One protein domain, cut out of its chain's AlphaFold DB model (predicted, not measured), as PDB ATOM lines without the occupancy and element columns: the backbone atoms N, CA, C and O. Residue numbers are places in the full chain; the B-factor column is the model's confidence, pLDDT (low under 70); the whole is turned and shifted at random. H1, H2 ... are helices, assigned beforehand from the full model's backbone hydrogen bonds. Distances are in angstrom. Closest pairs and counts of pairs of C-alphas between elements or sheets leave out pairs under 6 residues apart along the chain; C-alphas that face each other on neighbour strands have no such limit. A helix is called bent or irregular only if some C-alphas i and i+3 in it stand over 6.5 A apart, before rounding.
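AT A GLANCE: This is residues 48 to 128 and 136 to 183 of the 292 residues of an uncharacterized protein of Desulfovibrio sp. 6_1_46AFAA (UniProt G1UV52). Three long helices form an elongated layer, H2 in the middle between H1 and the bent H3, each running opposite to the one before. The 129 printed residues, class all helix with no named strand, are extended, with a radius of gyration of the C-alphas of 21.8 A. The spans are 74 by 36 by 20 A.

HOW THE PARTS SIT: H1, residues 48 to 76, and H2, residues 93 to 126, form a hairpin at 38 degrees, only just steep; their closest C-alphas, of Val 59 and Pro 104, are 5.7 A apart. H3, residues 136 to 181, was assigned as one helix by its hydrogen bonds but is bent: C-alphas 146 and 149 are 6.9 A apart, between arms H3a, 136 to 146, and H3b, 149 to 181. With residues 98 to 113 alone, H2 touches H3b at a shallow tilt of 31 degrees, opposite ways, closest at the C-alphas of Leu 109 and Leu 154, 6.0 A. H1 is apart from both arms. Every O i to N i+4 pair is within hydrogen-bond range in H1, H3a and H3b, and 25 of 30 in H2.

IN THESE COORDINATES: H1 begins at C-alpha 48 (3.831, -45.530, -6.084) and is 41.8 A long, H2 49.6 A. H3a is 15.0 A; H3b, 46.0 A, ends at C-alpha 181 (-47.095, -38.065, 21.971).

THE WHOLE: The link H1 to H2 is long. Residues 129 to 135 are cut out, a gap of 11.5 A between C-alphas 128 and 136. The pLDDT is under 70 in 31 residues, among them 120 to 128 and 136 to 148.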
ATOM      1  N   HIS A  48       5.136 -45.967  -6.593       78.31
ATOM      2  CA  HIS A  48       3.831 -45.530  -6.084       78.31
ATOM      3  C   HIS A  48       2.636 -46.292  -6.687       78.31
ATOM      4  O   HIS A  48       1.587 -46.350  -6.048       78.31
ATOM      5  N   LYS A  49       2.768 -46.904  -7.879       86.62
ATOM      6  CA  LYS A  49       1.697 -47.733  -8.463       86.62
ATOM      7  C   LYS A  49       1.390 -48.939  -7.581       86.62
ATOM      8  O   LYS A  49       0.229 -49.286  -7.411       86.62
ATOM      9  N   ASP A  50       2.422 -49.555  -7.011       87.50
ATOM     10  CA  ASP A  50       2.301 -50.819  -6.297       87.50
ATOM     11  C   ASP A  50       1.667 -50.553  -4.925       87.50
ATOM     12  O   ASP A  50       0.707 -51.223  -4.552       87.50
ATOM     13  N   THR A  51       2.062 -49.465  -4.255       86.75
ATOM     14  CA  THR A  51       1.365 -48.931  -3.072       86.75
ATOM     15  C   THR A  51      -0.107 -48.610  -3.354       86.75
ATOM     16  O   THR A  51      -0.968 -48.951  -2.544       86.75
ATOM     17  N   LEU A  52      -0.426 -47.991  -4.499       87.94
ATOM     18  CA  LEU A  52      -1.812 -47.707  -4.897       87.94
ATOM     19  C   LEU A  52      -2.614 -48.990  -5.176       87.94
ATOM     20  O   LEU A  52      -3.775 -49.066  -4.780       87.94
ATOM     21  N   PHE A  53      -2.007 -50.015  -5.787       90.88
ATOM     22  CA  PHE A  53      -2.640 -51.325  -5.963       90.88
ATOM     23  C   PHE A  53      -2.887 -52.026  -4.621       90.88
ATOM     24  O   PHE A  53      -3.999 -52.498  -4.394       90.88
ATOM     25  N   TYR A  54      -1.918 -52.045  -3.700       90.62
ATOM     26  CA  TYR A  54      -2.122 -52.621  -2.366       90.62
ATOM     27  C   TYR A  54      -3.192 -51.871  -1.562       90.62
ATOM     28  O   TYR A  54      -4.002 -52.510  -0.895       90.62
ATOM     29  N   LEU A  55      -3.261 -50.537  -1.669       92.25
ATOM     30  CA  LEU A  55      -4.332 -49.739  -1.062       92.25
ATOM     31  C   LEU A  55      -5.705 -50.048  -1.674       92.25
ATOM     32  O   LEU A  55      -6.665 -50.225  -0.930       92.25
ATOM     33  N   LEU A  56      -5.806 -50.170  -3.001       93.81
ATOM     34  CA  LEU A  56      -7.050 -50.550  -3.682       93.81
ATOM     35  C   LEU A  56      -7.524 -51.950  -3.256       93.81
ATOM     36  O   LEU A  56      -8.706 -52.148  -2.990       93.81
ATOM     37  N   ILE A  57      -6.598 -52.907  -3.143       93.44
ATOM     38  CA  ILE A  57      -6.873 -54.267  -2.659       93.44
ATOM     39  C   ILE A  57      -7.318 -54.241  -1.189       93.44
ATOM     40  O   ILE A  57      -8.301 -54.888  -0.842       93.44
ATOM     41  N   ALA A  58      -6.656 -53.461  -0.328       92.69
ATOM     42  CA  ALA A  58      -7.036 -53.320   1.078       92.69
ATOM     43  C   ALA A  58      -8.424 -52.674   1.250       92.69
ATOM     44  O   ALA A  58      -9.216 -53.146   2.065       92.69
ATOM     45  N   VAL A  59      -8.752 -51.654   0.447       93.81
ATOM     46  CA  VAL A  59     -10.099 -51.062   0.394       93.81
ATOM     47  C   VAL A  59     -11.129 -52.101  -0.056       93.81
ATOM     48  O   VAL A  59     -12.143 -52.257   0.615       93.81
ATOM     49  N   LEU A  60     -10.857 -52.876  -1.114       93.31
ATOM     50  CA  LEU A  60     -11.748 -53.954  -1.568       93.31
ATOM     51  C   LEU A  60     -11.979 -55.033  -0.498       93.31
ATOM     52  O   LEU A  60     -13.103 -55.510  -0.354       93.31
ATOM     53  N   PHE A  61     -10.959 -55.399   0.286       94.12
ATOM     54  CA  PHE A  61     -11.131 -56.318   1.417       94.12
ATOM     55  C   PHE A  61     -11.994 -55.717   2.535       94.12
ATOM     56  O   PHE A  61     -12.868 -56.407   3.060       94.12
ATOM     57  N   VAL A  62     -11.799 -54.439   2.883       95.38
ATOM     58  CA  VAL A  62     -12.630 -53.741   3.881       95.38
ATOM     59  C   VAL A  62     -14.085 -53.635   3.414       95.38
ATOM     60  O   VAL A  62     -14.989 -53.963   4.180       95.38
ATOM     61  N   GLU A  63     -14.321 -53.277   2.153       94.25
ATOM     62  CA  GLU A  63     -15.655 -53.241   1.538       94.25
ATOM     63  C   GLU A  63     -16.323 -54.622   1.528       94.25
ATOM     64  O   GLU A  63     -17.498 -54.756   1.876       94.25
ATOM     65  N   MET A  64     -15.573 -55.686   1.213       92.56
ATOM     66  CA  MET A  64     -16.090 -57.057   1.258       92.56
ATOM     67  C   MET A  64     -16.471 -57.482   2.686       92.56
ATOM     68  O   MET A  64     -17.470 -58.178   2.869       92.56
ATOM     69  N   ILE A  65     -15.730 -57.037   3.708       93.31
ATOM     70  CA  ILE A  65     -16.078 -57.265   5.120       93.31
ATOM     71  C   ILE A  65     -17.344 -56.481   5.497       93.31
ATOM     72  O   ILE A  65     -18.266 -57.066   6.065       93.31
ATOM     73  N   VAL A  66     -17.438 -55.192   5.154       92.88
ATOM     74  CA  VAL A  66     -18.609 -54.342   5.454       92.88
ATOM     75  C   VAL A  66     -19.874 -54.863   4.762       92.88
ATOM     76  O   VAL A  66     -20.925 -54.994   5.400       92.88
ATOM     77  N   GLY A  67     -19.777 -55.219   3.479       87.31
ATOM     78  CA  GLY A  67     -20.855 -55.849   2.719       87.31
ATOM     79  C   GLY A  67     -21.241 -57.218   3.280       87.31
ATOM     80  O   GLY A  67     -22.425 -57.476   3.491       87.31
ATOM     81  N   GLY A  68     -20.260 -58.064   3.606       87.38
ATOM     82  CA  GLY A  68     -20.480 -59.385   4.198       87.38
ATOM     83  C   GLY A  68     -21.197 -59.319   5.548       87.38
ATOM     84  O   GLY A  68     -22.218 -59.980   5.732       87.38
ATOM     85  N   VAL A  69     -20.730 -58.473   6.472       88.62
ATOM     86  CA  VAL A  69     -21.382 -58.250   7.777       88.62
ATOM     87  C   VAL A  69     -22.810 -57.730   7.595       88.62
ATOM     88  O   VAL A  69     -23.723 -58.214   8.262       88.62
ATOM     89  N   SER A  70     -23.036 -56.806   6.657       87.62
ATOM     90  CA  SER A  70     -24.372 -56.259   6.372       87.62
ATOM     91  C   SER A  70     -25.323 -57.302   5.767       87.62
ATOM     92  O   SER A  70     -26.505 -57.339   6.109       87.62
ATOM     93  N   PHE A  71     -24.804 -58.195   4.919       84.06
ATOM     94  CA  PHE A  71     -25.541 -59.319   4.339       84.06
ATOM     95  C   PHE A  71     -25.928 -60.359   5.399       84.06
ATOM     96  O   PHE A  71     -27.104 -60.710   5.509       84.06
ATOM     97  N   PHE A  72     -24.982 -60.787   6.243       85.06
ATOM     98  CA  PHE A  72     -25.284 -61.674   7.370       85.06
ATOM     99  C   PHE A  72     -26.258 -61.030   8.365       85.06
ATOM    100  O   PHE A  72     -27.181 -61.699   8.823       85.06
ATOM    101  N   TYR A  73     -26.128 -59.729   8.646       85.06
ATOM    102  CA  TYR A  73     -27.086 -59.001   9.482       85.06
ATOM    103  C   TYR A  73     -28.503 -59.034   8.887       85.06
ATOM    104  O   TYR A  73     -29.454 -59.320   9.614       85.06
ATOM    105  N   GLY A  74     -28.643 -58.788   7.578       81.12
ATOM    106  CA  GLY A  74     -29.928 -58.817   6.871       81.12
ATOM    107  C   GLY A  74     -30.576 -60.206   6.797       81.12
ATOM    108  O   GLY A  74     -31.802 -60.296   6.813       81.12
ATOM    109  N   LEU A  75     -29.772 -61.277   6.768       79.00
ATOM    110  CA  LEU A  75     -30.243 -62.664   6.893       79.00
ATOM    111  C   LEU A  75     -30.699 -62.994   8.322       79.00
ATOM    112  O   LEU A  75     -31.775 -63.554   8.505       79.00
ATOM    113  N   VAL A  76     -29.903 -62.639   9.336       80.38
ATOM    114  CA  VAL A  76     -30.198 -62.939  10.751       80.38
ATOM    115  C   VAL A  76     -31.415 -62.158  11.263       80.38
ATOM    116  O   VAL A  76     -32.180 -62.681  12.068       80.38
ATOM    117  N   HIS A  77     -31.632 -60.936  10.769       76.94
ATOM    118  CA  HIS A  77     -32.783 -60.096  11.119       76.94
ATOM    119  C   HIS A  77     -33.906 -60.152  10.067       76.94
ATOM    120  O   HIS A  77     -34.698 -59.214   9.955       76.94
ATOM    121  N   ALA A  78     -33.986 -61.238   9.290       68.19
ATOM    122  CA  ALA A  78     -35.093 -61.467   8.371       68.19
ATOM    123  C   ALA A  78     -36.399 -61.680   9.155       68.19
ATOM    124  O   ALA A  78     -36.559 -62.668   9.871       68.19
ATOM    125  N   ALA A  79     -37.335 -60.740   9.027       61.50
ATOM    126  CA  ALA A  79     -38.572 -60.703   9.801       61.50
ATOM    127  C   ALA A  79     -39.776 -60.542   8.861       61.50
ATOM    128  O   ALA A  79     -39.685 -59.780   7.897       61.50
ATOM    129  N   PRO A  80     -40.913 -61.217   9.112       58.06
ATOM    130  CA  PRO A  80     -42.145 -60.951   8.377       58.06
ATOM    131  C   PRO A  80     -42.625 -59.512   8.609       58.06
ATOM    132  O   PRO A  80     -42.818 -59.099   9.753       58.06
ATOM    133  N   GLU A  81     -42.857 -58.754   7.536       59.44
ATOM    134  CA  GLU A  81     -43.457 -57.409   7.627       59.44
ATOM    135  C   GLU A  81     -44.961 -57.458   7.947       59.44
ATOM    136  O   GLU A  81     -45.538 -56.474   8.409       59.44
ATOM    137  N   THR A  82     -45.589 -58.622   7.766       64.56
ATOM    138  CA  THR A  82     -46.969 -58.919   8.164       64.56
ATOM    139  C   THR A  82     -47.027 -60.204   9.004       64.56
ATOM    140  O   THR A  82     -46.260 -61.137   8.749       64.56
ATOM    141  N   PRO A  83     -47.929 -60.306  10.003       55.53
ATOM    142  CA  PRO A  83     -48.080 -61.527  10.796       55.53
ATOM    143  C   PRO A  83     -48.417 -62.738   9.913       55.53
ATOM    144  O   PRO A  83     -49.442 -62.752   9.237       55.53
ATOM    145  N   GLY A  84     -47.549 -63.753   9.917       61.31
ATOM    146  CA  GLY A  84     -47.700 -64.962   9.094       61.31
ATOM    147  C   GLY A  84     -47.191 -64.853   7.648       61.31
ATOM    148  O   GLY A  84     -47.302 -65.826   6.906       61.31
ATOM    149  N   GLY A  85     -46.619 -63.715   7.239       71.00
ATOM    150  CA  GLY A  85     -45.941 -63.585   5.945       71.00
ATOM    151  C   GLY A  85     -44.603 -64.346   5.883       71.00
ATOM    152  O   GLY A  85     -44.038 -64.696   6.923       71.00
ATOM    153  N   PRO A  86     -44.054 -64.598   4.677       70.62
ATOM    154  CA  PRO A  86     -42.705 -65.141   4.535       70.62
ATOM    155  C   PRO A  86     -41.657 -64.156   5.095       70.62
ATOM    156  O   PRO A  86     -41.837 -62.941   4.974       70.62
ATOM    157  N   PRO A  87     -40.555 -64.640   5.697       65.38
ATOM    158  CA  PRO A  87     -39.517 -63.771   6.241       65.38
ATOM    159  C   PRO A  87     -38.758 -63.064   5.110       65.38
ATOM    160  O   PRO A  87     -38.145 -63.715   4.264       65.38
ATOM    161  N   VAL A  88     -38.774 -61.731   5.110       71.06
ATOM    162  CA  VAL A  88     -38.001 -60.910   4.165       71.06
ATOM    163  C   VAL A  88     -36.716 -60.410   4.822       71.06
ATOM    164  O   VAL A  88     -36.704 -60.049   6.000       71.06
ATOM    165  N   ALA A  89     -35.612 -60.412   4.073       67.88
ATOM    166  CA  ALA A  89     -34.299 -60.023   4.583       67.88
ATOM    167  C   ALA A  89     -34.233 -58.508   4.832       67.88
ATOM    168  O   ALA A  89     -34.205 -57.710   3.892       67.88
ATOM    169  N   ARG A  90     -34.179 -58.097   6.105       72.81
ATOM    170  CA  ARG A  90     -34.204 -56.682   6.503       72.81
ATOM    171  C   ARG A  90     -32.806 -56.063   6.424       72.81
ATOM    172  O   ARG A  90     -32.168 -55.782   7.436       72.81
ATOM    173  N   PHE A  91     -32.309 -55.900   5.199       76.69
ATOM    174  CA  PHE A  91     -30.955 -55.412   4.934       76.69
ATOM    175  C   PHE A  91     -30.734 -53.988   5.494       76.69
ATOM    176  O   PHE A  91     -31.579 -53.110   5.280       76.69
ATOM    177  N   PRO A  92     -29.615 -53.713   6.194       83.88
ATOM    178  CA  PRO A  92     -29.407 -52.465   6.929       83.88
ATOM    179  C   PRO A  92     -28.876 -51.338   6.020       83.88
ATOM    180  O   PRO A  92     -27.817 -50.772   6.279       83.88
ATOM    181  N   TRP A  93     -29.609 -51.014   4.949       82.00
ATOM    182  CA  TRP A  93     -29.184 -50.138   3.841       82.00
ATOM    183  C   TRP A  93     -28.447 -48.857   4.256       82.00
ATOM    184  O   TRP A  93     -27.379 -48.580   3.715       82.00
ATOM    185  N   LEU A  94     -28.986 -48.093   5.215       83.00
ATOM    186  CA  LEU A  94     -28.383 -46.833   5.670       83.00
ATOM    187  C   LEU A  94     -27.031 -47.058   6.366       83.00
ATOM    188  O   LEU A  94     -26.062 -46.362   6.078       83.00
ATOM    189  N   ILE A  95     -26.963 -48.056   7.254       85.56
ATOM    190  CA  ILE A  95     -25.753 -48.392   8.014       85.56
ATOM    191  C   ILE A  95     -24.693 -48.967   7.072       85.56
ATOM    192  O   ILE A  95     -23.534 -48.579   7.160       85.56
ATOM    193  N   TRP A  96     -25.092 -49.835   6.135       90.25
ATOM    194  CA  TRP A  96     -24.206 -50.376   5.106       90.25
ATOM    195  C   TRP A  96     -23.625 -49.273   4.216       90.25
ATOM    196  O   TRP A  96     -22.409 -49.190   4.084       90.25
ATOM    197  N   ALA A  97     -24.462 -48.394   3.653       89.75
ATOM    198  CA  ALA A  97     -24.004 -47.325   2.766       89.75
ATOM    199  C   ALA A  97     -23.092 -46.318   3.492       89.75
ATOM    200  O   ALA A  97     -22.077 -45.891   2.944       89.75
ATOM    201  N   LEU A  98     -23.413 -45.977   4.747       89.69
ATOM    202  CA  LEU A  98     -22.563 -45.122   5.573       89.69
ATOM    203  C   LEU A  98     -21.232 -45.813   5.914       89.69
ATOM    204  O   LEU A  98     -20.178 -45.190   5.814       89.69
ATOM    205  N   ALA A  99     -21.253 -47.101   6.270       90.69
ATOM    206  CA  ALA A  99     -20.047 -47.867   6.574       90.69
ATOM    207  C   ALA A  99     -19.154 -48.080   5.340       90.69
ATOM    208  O   ALA A  99     -17.939 -47.974   5.471       90.69
ATOM    209  N   ALA A 100     -19.730 -48.304   4.155       92.38
ATOM    210  CA  ALA A 100     -18.996 -48.412   2.893       92.38
ATOM    211  C   ALA A 100     -18.248 -47.109   2.559       92.38
ATOM    212  O   ALA A 100     -17.094 -47.135   2.158       92.38
ATOM    213  N   VAL A 101     -18.844 -45.937   2.818       92.75
ATOM    214  CA  VAL A 101     -18.148 -44.651   2.629       92.75
ATOM    215  C   VAL A 101     -17.118 -44.379   3.736       92.75
ATOM    216  O   VAL A 101     -16.023 -43.888   3.457       92.75
ATOM    217  N   LEU A 102     -17.435 -44.678   5.002       93.81
ATOM    218  CA  LEU A 102     -16.577 -44.317   6.138       93.81
ATOM    219  C   LEU A 102     -15.429 -45.300   6.407       93.81
ATOM    220  O   LEU A 102     -14.387 -44.867   6.895       93.81
ATOM    221  N   ALA A 103     -15.565 -46.592   6.104       94.25
ATOM    222  CA  ALA A 103     -14.528 -47.582   6.406       94.25
ATOM    223  C   ALA A 103     -13.255 -47.422   5.543       94.25
ATOM    224  O   ALA A 103     -12.164 -47.473   6.115       94.25
ATOM    225  N   PRO A 104     -13.323 -47.122   4.228       94.44
ATOM    226  CA  PRO A 104     -12.155 -46.739   3.433       94.44
ATOM    227  C   PRO A 104     -11.521 -45.423   3.909       94.44
ATOM    228  O   PRO A 104     -10.299 -45.314   3.953       94.44
ATOM    229  N   VAL A 105     -12.327 -44.439   4.332       94.88
ATOM    230  CA  VAL A 105     -11.829 -43.174   4.909       94.88
ATOM    231  C   VAL A 105     -11.090 -43.424   6.229       94.88
ATOM    232  O   VAL A 105     -10.003 -42.882   6.434       94.88
ATOM    233  N   ALA A 106     -11.626 -44.287   7.093       93.00
ATOM    234  CA  ALA A 106     -10.980 -44.709   8.332       93.00
ATOM    235  C   ALA A 106      -9.698 -45.520   8.069       93.00
ATOM    236  O   ALA A 106      -8.686 -45.272   8.721       93.00
ATOM    237  N   LEU A 107      -9.700 -46.428   7.086       94.56
ATOM    238  CA  LEU A 107      -8.511 -47.173   6.658       94.56
ATOM    239  C   LEU A 107      -7.407 -46.220   6.179       94.56
ATOM    240  O   LEU A 107      -6.268 -46.331   6.625       94.56
ATOM    241  N   LEU A 108      -7.740 -45.258   5.312       93.00
ATOM    242  CA  LEU A 108      -6.799 -44.245   4.830       93.00
ATOM    243  C   LEU A 108      -6.269 -43.372   5.975       93.00
ATOM    244  O   LEU A 108      -5.069 -43.106   6.022       93.00
ATOM    245  N   LEU A 109      -7.125 -42.973   6.922       92.62
ATOM    246  CA  LEU A 109      -6.718 -42.223   8.113       92.62
ATOM    247  C   LEU A 109      -5.728 -43.032   8.966       92.62
ATOM    248  O   LEU A 109      -4.674 -42.510   9.321       92.62
ATOM    249  N   VAL A 110      -6.026 -44.307   9.240       92.88
ATOM    250  CA  VAL A 110      -5.144 -45.214   9.994       92.88
ATOM    251  C   VAL A 110      -3.811 -45.399   9.273       92.88
ATOM    252  O   VAL A 110      -2.775 -45.156   9.881       92.88
ATOM    253  N   VAL A 111      -3.804 -45.729   7.976       91.56
ATOM    254  CA  VAL A 111      -2.562 -45.890   7.196       91.56
ATOM    255  C   VAL A 111      -1.728 -44.604   7.194       91.56
ATOM    256  O   VAL A 111      -0.508 -44.665   7.334       91.56
ATOM    257  N   HIS A 112      -2.359 -43.430   7.086       87.75
ATOM    258  CA  HIS A 112      -1.647 -42.151   7.090       87.75
ATOM    259  C   HIS A 112      -1.082 -41.796   8.481       87.75
ATOM    260  O   HIS A 112       0.025 -41.259   8.573       87.75
ATOM    261  N   LEU A 113      -1.781 -42.157   9.566       88.44
ATOM    262  CA  LEU A 113      -1.272 -42.054  10.940       88.44
ATOM    263  C   LEU A 113      -0.127 -43.042  11.204       88.44
ATOM    264  O   LEU A 113       0.904 -42.634  11.735       88.44
ATOM    265  N   THR A 114      -0.264 -44.309  10.804       87.31
ATOM    266  CA  THR A 114       0.784 -45.331  10.943       87.31
ATOM    267  C   THR A 114       2.031 -44.943  10.158       87.31
ATOM    268  O   THR A 114       3.121 -44.983  10.717       87.31
ATOM    269  N   GLY A 115       1.891 -44.485   8.909       82.38
ATOM    270  CA  GLY A 115       3.016 -43.994   8.108       82.38
ATOM    271  C   GLY A 115       3.735 -42.809   8.762       82.38
ATOM    272  O   GLY A 115       4.961 -42.792   8.807       82.38
ATOM    273  N   ARG A 116       2.986 -41.858   9.342       77.88
ATOM    274  CA  ARG A 116       3.554 -40.727  10.095       77.88
ATOM    275  C   ARG A 116       4.272 -41.166  11.375       77.88
ATOM    276  O   ARG A 116       5.313 -40.608  11.705       77.88
ATOM    277  N   TRP A 117       3.708 -42.119  12.116       74.94
ATOM    278  CA  TRP A 117       4.313 -42.619  13.351       74.94
ATOM    279  C   TRP A 117       5.598 -43.398  13.052       74.94
ATOM    280  O   TRP A 117       6.621 -43.153  13.682       74.94
ATOM    281  N   LEU A 118       5.567 -44.255  12.025       75.75
ATOM    282  CA  LEU A 118       6.710 -45.068  11.622       75.75
ATOM    283  C   LEU A 118       7.852 -44.222  11.033       75.75
ATOM    284  O   LEU A 118       9.011 -44.486  11.344       75.75
ATOM    285  N   SER A 119       7.555 -43.175  10.246       70.88
ATOM    286  CA  SER A 119       8.601 -42.252   9.772       70.88
ATOM    287  C   SER A 119       9.241 -41.504  10.943       70.88
ATOM    288  O   SER A 119      10.460 -41.516  11.070       70.88
ATOM    289  N   HIS A 120       8.442 -40.996  11.890       67.38
ATOM    290  CA  HIS A 120       8.955 -40.329  13.091       67.38
ATOM    291  C   HIS A 120       9.835 -41.248  13.962       67.38
ATOM    292  O   HIS A 120      10.763 -40.762  14.609       67.38
ATOM    293  N   THR A 121       9.587 -42.563  13.995       69.25
ATOM    294  CA  THR A 121      10.479 -43.512  14.691       69.25
ATOM    295  C   THR A 121      11.772 -43.825  13.933       69.25
ATOM    296  O   THR A 121      12.743 -44.205  14.572       69.25
ATOM    297  N   LEU A 122      11.809 -43.659  12.606       60.25
ATOM    298  CA  LEU A 122      12.985 -43.956  11.772       60.25
ATOM    299  C   LEU A 122      13.867 -42.719  11.537       60.25
ATOM    300  O   LEU A 122      15.088 -42.804  11.626       60.25
ATOM    301  N   GLU A 123      13.260 -41.554  11.297       61.66
ATOM    302  CA  GLU A 123      13.967 -40.277  11.138       61.66
ATOM    303  C   GLU A 123      14.724 -39.899  12.425       61.66
ATOM    304  O   GLU A 123      15.826 -39.361  12.350       61.66
ATOM    305  N   GLY A 124      14.207 -40.277  13.603       56.88
ATOM    306  CA  GLY A 124      14.881 -40.084  14.896       56.88
ATOM    307  C   GLY A 124      16.210 -40.838  15.069       56.88
ATOM    308  O   GLY A 124      17.000 -40.449  15.924       56.88
ATOM    309  N   GLU A 125      16.478 -41.865  14.255       53.94
ATOM    310  CA  GLU A 125      17.758 -42.596  14.222       53.94
ATOM    311  C   GLU A 125      18.729 -42.008  13.167       53.94
ATOM    312  O   GLU A 125      19.930 -42.270  13.201       53.94
ATOM    313  N   GLN A 126      18.229 -41.199  12.218       50.16
ATOM    314  CA  GLN A 126      19.004 -40.649  11.091       50.16
ATOM    315  C   GLN A 126      19.329 -39.146  11.212       50.16
ATOM    316  O   GLN A 126      20.315 -38.697  10.627       50.16
ATOM    317  N   ASP A 127      18.570 -38.374  12.005       51.16
ATOM    318  CA  ASP A 127      18.758 -36.916  12.209       51.16
ATOM    319  C   ASP A 127      20.162 -36.560  12.766       51.16
ATOM    320  O   ASP A 127      20.648 -35.441  12.619       51.16
ATOM    321  N   GLY A 128      20.863 -37.530  13.371       51.38
ATOM    322  CA  GLY A 128      22.176 -37.344  14.002       51.38
ATOM    323  C   GLY A 128      23.387 -37.201  13.063       51.38
ATOM    324  O   GLY A 128      24.494 -37.037  13.572       51.38
ATOM    325  N   GLU A 136      15.582 -27.569  12.615       64.19
ATOM    326  CA  GLU A 136      14.686 -28.731  12.761       64.19
ATOM    327  C   GLU A 136      13.237 -28.360  13.111       64.19
ATOM    328  O   GLU A 136      12.281 -28.961  12.628       64.19
ATOM    329  N   ARG A 137      13.061 -27.346  13.970       57.16
ATOM    330  CA  ARG A 137      11.754 -26.873  14.438       57.16
ATOM    331  C   ARG A 137      10.869 -26.413  13.282       57.16
ATOM    332  O   ARG A 137       9.700 -26.779  13.271       57.16
ATOM    333  N   LEU A 138      11.408 -25.681  12.301       62.06
ATOM    334  CA  LEU A 138      10.666 -25.300  11.092       62.06
ATOM    335  C   LEU A 138      10.397 -26.512  10.201       62.06
ATOM    336  O   LEU A 138       9.307 -26.616   9.651       62.06
ATOM    337  N   GLN A 139      11.353 -27.430  10.075       65.88
ATOM    338  CA  GLN A 139      11.224 -28.612   9.220       65.88
ATOM    339  C   GLN A 139      10.140 -29.565   9.749       65.88
ATOM    340  O   GLN A 139       9.251 -29.962   8.996       65.88
ATOM    341  N   ARG A 140      10.110 -29.810  11.066       62.91
ATOM    342  CA  ARG A 140       9.042 -30.545  11.762       62.91
ATOM    343  C   ARG A 140       7.700 -29.806  11.686       62.91
ATOM    344  O   ARG A 140       6.691 -30.446  11.398       62.91
ATOM    345  N   PHE A 141       7.658 -28.476  11.851       63.66
ATOM    346  CA  PHE A 141       6.415 -27.701  11.683       63.66
ATOM    347  C   PHE A 141       5.887 -27.757  10.243       63.66
ATOM    348  O   PHE A 141       4.691 -27.923  10.029       63.66
ATOM    349  N   TYR A 142       6.768 -27.682   9.245       58.56
ATOM    350  CA  TYR A 142       6.412 -27.743   7.829       58.56
ATOM    351  C   TYR A 142       5.975 -29.158   7.412       58.56
ATOM    352  O   TYR A 142       4.980 -29.299   6.708       58.56
ATOM    353  N   ALA A 143       6.615 -30.214   7.924       59.03
ATOM    354  CA  ALA A 143       6.166 -31.605   7.771       59.03
ATOM    355  C   ALA A 143       4.874 -31.922   8.558       59.03
ATOM    356  O   ALA A 143       4.130 -32.848   8.216       59.03
ATOM    357  N   MET A 144       4.560 -31.152   9.606       56.34
ATOM    358  CA  MET A 144       3.235 -31.149  10.232       56.34
ATOM    359  C   MET A 144       2.218 -30.495   9.285       56.34
ATOM    360  O   MET A 144       1.283 -31.153   8.840       56.34
ATOM    361  N   VAL A 145       2.441 -29.233   8.905       59.97
ATOM    362  CA  VAL A 145       1.512 -28.393   8.126       59.97
ATOM    363  C   VAL A 145       1.285 -28.891   6.695       59.97
ATOM    364  O   VAL A 145       0.199 -28.696   6.161       59.97
ATOM    365  N   ARG A 146       2.254 -29.562   6.062       61.78
ATOM    366  CA  ARG A 146       2.129 -30.030   4.670       61.78
ATOM    367  C   ARG A 146       1.263 -31.287   4.514       61.78
ATOM    368  O   ARG A 146       0.621 -31.428   3.479       61.78
ATOM    369  N   ASN A 147       1.190 -32.141   5.542       60.69
ATOM    370  CA  ASN A 147       0.362 -33.362   5.538       60.69
ATOM    371  C   ASN A 147      -0.860 -33.281   6.479       60.69
ATOM    372  O   ASN A 147      -1.801 -34.061   6.330       60.69
ATOM    373  N   ALA A 148      -0.903 -32.317   7.407       64.44
ATOM    374  CA  ALA A 148      -2.075 -32.056   8.245       64.44
ATOM    375  C   ALA A 148      -3.389 -31.842   7.462       64.44
ATOM    376  O   ALA A 148      -4.397 -32.362   7.934       64.44
ATOM    377  N   PRO A 149      -3.434 -31.178   6.282       76.75
ATOM    378  CA  PRO A 149      -4.670 -31.024   5.515       76.75
ATOM    379  C   PRO A 149      -5.344 -32.360   5.193       76.75
ATOM    380  O   PRO A 149      -6.555 -32.476   5.340       76.75
ATOM    381  N   THR A 150      -4.567 -33.390   4.842       83.81
ATOM    382  CA  THR A 150      -5.081 -34.737   4.554       83.81
ATOM    383  C   THR A 150      -5.643 -35.402   5.811       83.81
ATOM    384  O   THR A 150      -6.749 -35.935   5.778       83.81
ATOM    385  N   VAL A 151      -4.922 -35.333   6.937       87.50
ATOM    386  CA  VAL A 151      -5.380 -35.897   8.221       87.50
ATOM    387  C   VAL A 151      -6.652 -35.195   8.706       87.50
ATOM    388  O   VAL A 151      -7.610 -35.863   9.081       87.50
ATOM    389  N   VAL A 152      -6.684 -33.860   8.663       88.38
ATOM    390  CA  VAL A 152      -7.833 -33.041   9.085       88.38
ATOM    391  C   VAL A 152      -9.037 -33.255   8.166       88.38
ATOM    392  O   VAL A 152     -10.158 -33.306   8.660       88.38
ATOM    393  N   LEU A 153      -8.833 -33.442   6.859       88.50
ATOM    394  CA  LEU A 153      -9.910 -33.737   5.911       88.50
ATOM    395  C   LEU A 153     -10.488 -35.145   6.117       88.50
ATOM    396  O   LEU A 153     -11.705 -35.286   6.202       88.50
ATOM    397  N   LEU A 154      -9.646 -36.175   6.262       91.94
ATOM    398  CA  LEU A 154     -10.099 -37.547   6.531       91.94
ATOM    399  C   LEU A 154     -10.814 -37.650   7.890       91.94
ATOM    400  O   LEU A 154     -11.905 -38.213   7.973       91.94
ATOM    401  N   LEU A 155     -10.245 -37.051   8.941       92.44
ATOM    402  CA  LEU A 155     -10.873 -36.968  10.262       92.44
ATOM    403  C   LEU A 155     -12.167 -36.141  10.220       92.44
ATOM    404  O   LEU A 155     -13.145 -36.514  10.857       92.44
ATOM    405  N   GLY A 156     -12.200 -35.053   9.448       92.31
ATOM    406  CA  GLY A 156     -13.381 -34.215   9.254       92.31
ATOM    407  C   GLY A 156     -14.533 -34.966   8.586       92.31
ATOM    408  O   GLY A 156     -15.664 -34.867   9.051       92.31
ATOM    409  N   ILE A 157     -14.254 -35.778   7.560       92.62
ATOM    410  CA  ILE A 157     -15.248 -36.664   6.928       92.62
ATOM    411  C   ILE A 157     -15.735 -37.730   7.921       92.62
ATOM    412  O   ILE A 157     -16.933 -37.997   7.997       92.62
ATOM    413  N   LEU A 158     -14.834 -38.303   8.726       94.31
ATOM    414  CA  LEU A 158     -15.189 -39.306   9.734       94.31
ATOM    415  C   LEU A 158     -16.077 -38.719  10.851       94.31
ATOM    416  O   LEU A 158     -17.074 -39.330  11.235       94.31
ATOM    417  N   LEU A 159     -15.765 -37.507  11.320       93.69
ATOM    418  CA  LEU A 159     -16.575 -36.754  12.286       93.69
ATOM    419  C   LEU A 159     -17.915 -36.298  11.691       93.69
ATOM    420  O   LEU A 159     -18.928 -36.351  12.385       93.69
ATOM    421  N   LEU A 160     -17.951 -35.907  10.413       92.56
ATOM    422  CA  LEU A 160     -19.189 -35.592   9.693       92.56
ATOM    423  C   LEU A 160     -20.103 -36.824   9.628       92.56
ATOM    424  O   LEU A 160     -21.283 -36.728   9.952       92.56
ATOM    425  N   GLY A 161     -19.554 -37.989   9.275       89.56
ATOM    426  CA  GLY A 161     -20.287 -39.256   9.234       89.56
ATOM    427  C   GLY A 161     -20.828 -39.690  10.599       89.56
ATOM    428  O   GLY A 161     -21.995 -40.067  10.708       89.56
ATOM    429  N   ALA A 162     -20.020 -39.564  11.656       89.06
ATOM    430  CA  ALA A 162     -20.465 -39.795  13.032       89.06
ATOM    431  C   ALA A 162     -21.553 -38.793  13.469       89.06
ATOM    432  O   ALA A 162     -22.518 -39.176  14.130       89.06
ATOM    433  N   GLY A 163     -21.439 -37.527  13.055       89.19
ATOM    434  CA  GLY A 163     -22.449 -36.491  13.274       89.19
ATOM    435  C   GLY A 163     -23.776 -36.803  12.578       89.19
ATOM    436  O   GLY A 163     -24.825 -36.691  13.205       89.19
ATOM    437  N   LEU A 164     -23.741 -37.269  11.325       87.88
ATOM    438  CA  LEU A 164     -24.930 -37.738  10.602       87.88
ATOM    439  C   LEU A 164     -25.601 -38.913  11.326       87.88
ATOM    440  O   LEU A 164     -26.814 -38.888  11.509       87.88
ATOM    441  N   PHE A 165     -24.827 -39.898  11.793       86.25
ATOM    442  CA  PHE A 165     -25.364 -41.034  12.551       86.25
ATOM    443  C   PHE A 165     -26.001 -40.602  13.885       86.25
ATOM    444  O   PHE A 165     -27.058 -41.103  14.263       86.25
ATOM    445  N   PHE A 166     -25.401 -39.631  14.583       86.75
ATOM    446  CA  PHE A 166     -25.980 -39.055  15.798       86.75
ATOM    447  C   PHE A 166     -27.278 -38.281  15.516       86.75
ATOM    448  O   PHE A 166     -28.242 -38.417  16.267       86.75
ATOM    449  N   VAL A 167     -27.332 -37.500  14.431       87.25
ATOM    450  CA  VAL A 167     -28.531 -36.742  14.032       87.25
ATOM    451  C   VAL A 167     -29.661 -37.668  13.575       87.25
ATOM    452  O   VAL A 167     -30.796 -37.455  13.989       87.25
ATOM    453  N   ASP A 168     -29.373 -38.718  12.801       84.00
ATOM    454  CA  ASP A 168     -30.365 -39.733  12.417       84.00
ATOM    455  C   ASP A 168     -30.891 -40.493  13.645       84.00
ATOM    456  O   ASP A 168     -32.102 -40.604  13.842       84.00
ATOM    457  N   GLY A 169     -30.001 -40.904  14.555       81.19
ATOM    458  CA  GLY A 169     -30.380 -41.510  15.834       81.19
ATOM    459  C   GLY A 169     -31.251 -40.591  16.702       81.19
ATOM    460  O   GLY A 169     -32.254 -41.038  17.260       81.19
ATOM    461  N   ALA A 170     -30.919 -39.298  16.776       82.12
ATOM    462  CA  ALA A 170     -31.700 -38.298  17.501       82.12
ATOM    463  C   ALA A 170     -33.061 -38.022  16.840       82.12
ATOM    464  O   ALA A 170     -34.068 -37.907  17.540       82.12
ATOM    465  N   PHE A 171     -33.126 -37.969  15.507       82.75
ATOM    466  CA  PHE A 171     -34.376 -37.800  14.765       82.75
ATOM    467  C   PHE A 171     -35.272 -39.039  14.895       82.75
ATOM    468  O   PHE A 171     -36.459 -38.910  15.176       82.75
ATOM    469  N   SER A 172     -34.704 -40.242  14.808       83.00
ATOM    470  CA  SER A 172     -35.390 -41.514  15.061       83.00
ATOM    471  C   SER A 172     -35.941 -41.590  16.493       83.00
ATOM    472  O   SER A 172     -37.103 -41.951  16.700       83.00
ATOM    473  N   ALA A 173     -35.166 -41.157  17.493       79.56
ATOM    474  CA  ALA A 173     -35.637 -41.035  18.873       79.56
ATOM    475  C   ALA A 173     -36.773 -40.003  19.015       79.56
ATOM    476  O   ALA A 173     -37.773 -40.286  19.677       79.56
ATOM    477  N   LEU A 174     -36.666 -38.844  18.355       83.12
ATOM    478  CA  LEU A 174     -37.696 -37.801  18.354       83.12
ATOM    479  C   LEU A 174     -38.983 -38.250  17.645       83.12
ATOM    480  O   LEU A 174     -40.071 -37.958  18.130       83.12
ATOM    481  N   VAL A 175     -38.887 -39.014  16.554       84.25
ATOM    482  CA  VAL A 175     -40.036 -39.618  15.859       84.25
ATOM    483  C   VAL A 175     -40.702 -40.685  16.731       84.25
ATOM    484  O   VAL A 175     -41.928 -40.717  16.813       84.25
ATOM    485  N   ARG A 176     -39.932 -41.512  17.454       83.31
ATOM    486  CA  ARG A 176     -40.492 -42.470  18.429       83.31
ATOM    487  C   ARG A 176     -41.168 -41.768  19.610       83.31
ATOM    488  O   ARG A 176     -42.232 -42.208  20.035       83.31
ATOM    489  N   LEU A 177     -40.599 -40.667  20.105       79.38
ATOM    490  CA  LEU A 177     -41.205 -39.834  21.148       79.38
ATOM    491  C   LEU A 177     -42.483 -39.142  20.644       79.38
ATOM    492  O   LEU A 177     -43.506 -39.175  21.321       79.38
ATOM    493  N   GLY A 178     -42.460 -38.589  19.430       75.81
ATOM    494  CA  GLY A 178     -43.630 -38.019  18.762       75.81
ATOM    495  C   GLY A 178     -44.736 -39.054  18.540       75.81
ATOM    496  O   GLY A 178     -45.899 -38.766  18.799       75.81
ATOM    497  N   GLY A 179     -44.376 -40.283  18.161       80.62
ATOM    498  CA  GLY A 179     -45.292 -41.420  18.025       80.62
ATOM    499  C   GLY A 179     -45.887 -41.930  19.344       80.62
ATOM    500  O   GLY A 179     -46.919 -42.592  19.312       80.62
ATOM    501  N   ALA A 180     -45.289 -41.599  20.494       77.25
ATOM    502  CA  ALA A 180     -45.928 -41.747  21.802       77.25
ATOM    503  C   ALA A 180     -46.798 -40.522  22.151       77.25
ATOM    504  O   ALA A 180     -47.855 -40.661  22.764       77.25
ATOM    505  N   LEU A 181     -46.386 -39.322  21.727       78.56
ATOM    506  CA  LEU A 181     -47.095 -38.065  21.971       78.56
ATOM    507  C   LEU A 181     -48.405 -37.936  21.168       78.56
ATOM    508  O   LEU A 181     -49.321 -37.253  21.623       78.56
ATOM    509  N   THR A 182     -48.547 -38.615  20.022       74.25
ATOM    510  CA  THR A 182     -49.779 -38.621  19.202       74.25
ATOM    511  C   THR A 182     -51.028 -39.014  19.992       74.25
ATOM    512  O   THR A 182     -52.078 -38.405  19.795       74.25
ATOM    513  N   ALA A 183     -50.913 -39.953  20.936       75.38
ATOM    514  CA  ALA A 183     -52.006 -40.350  21.828       75.38
ATOM    515  C   ALA A 183     -52.489 -39.206  22.747       75.38
ATOM    516  O   ALA A 183     -53.648 -39.183  23.159       75.38
TER     517      ALA A 183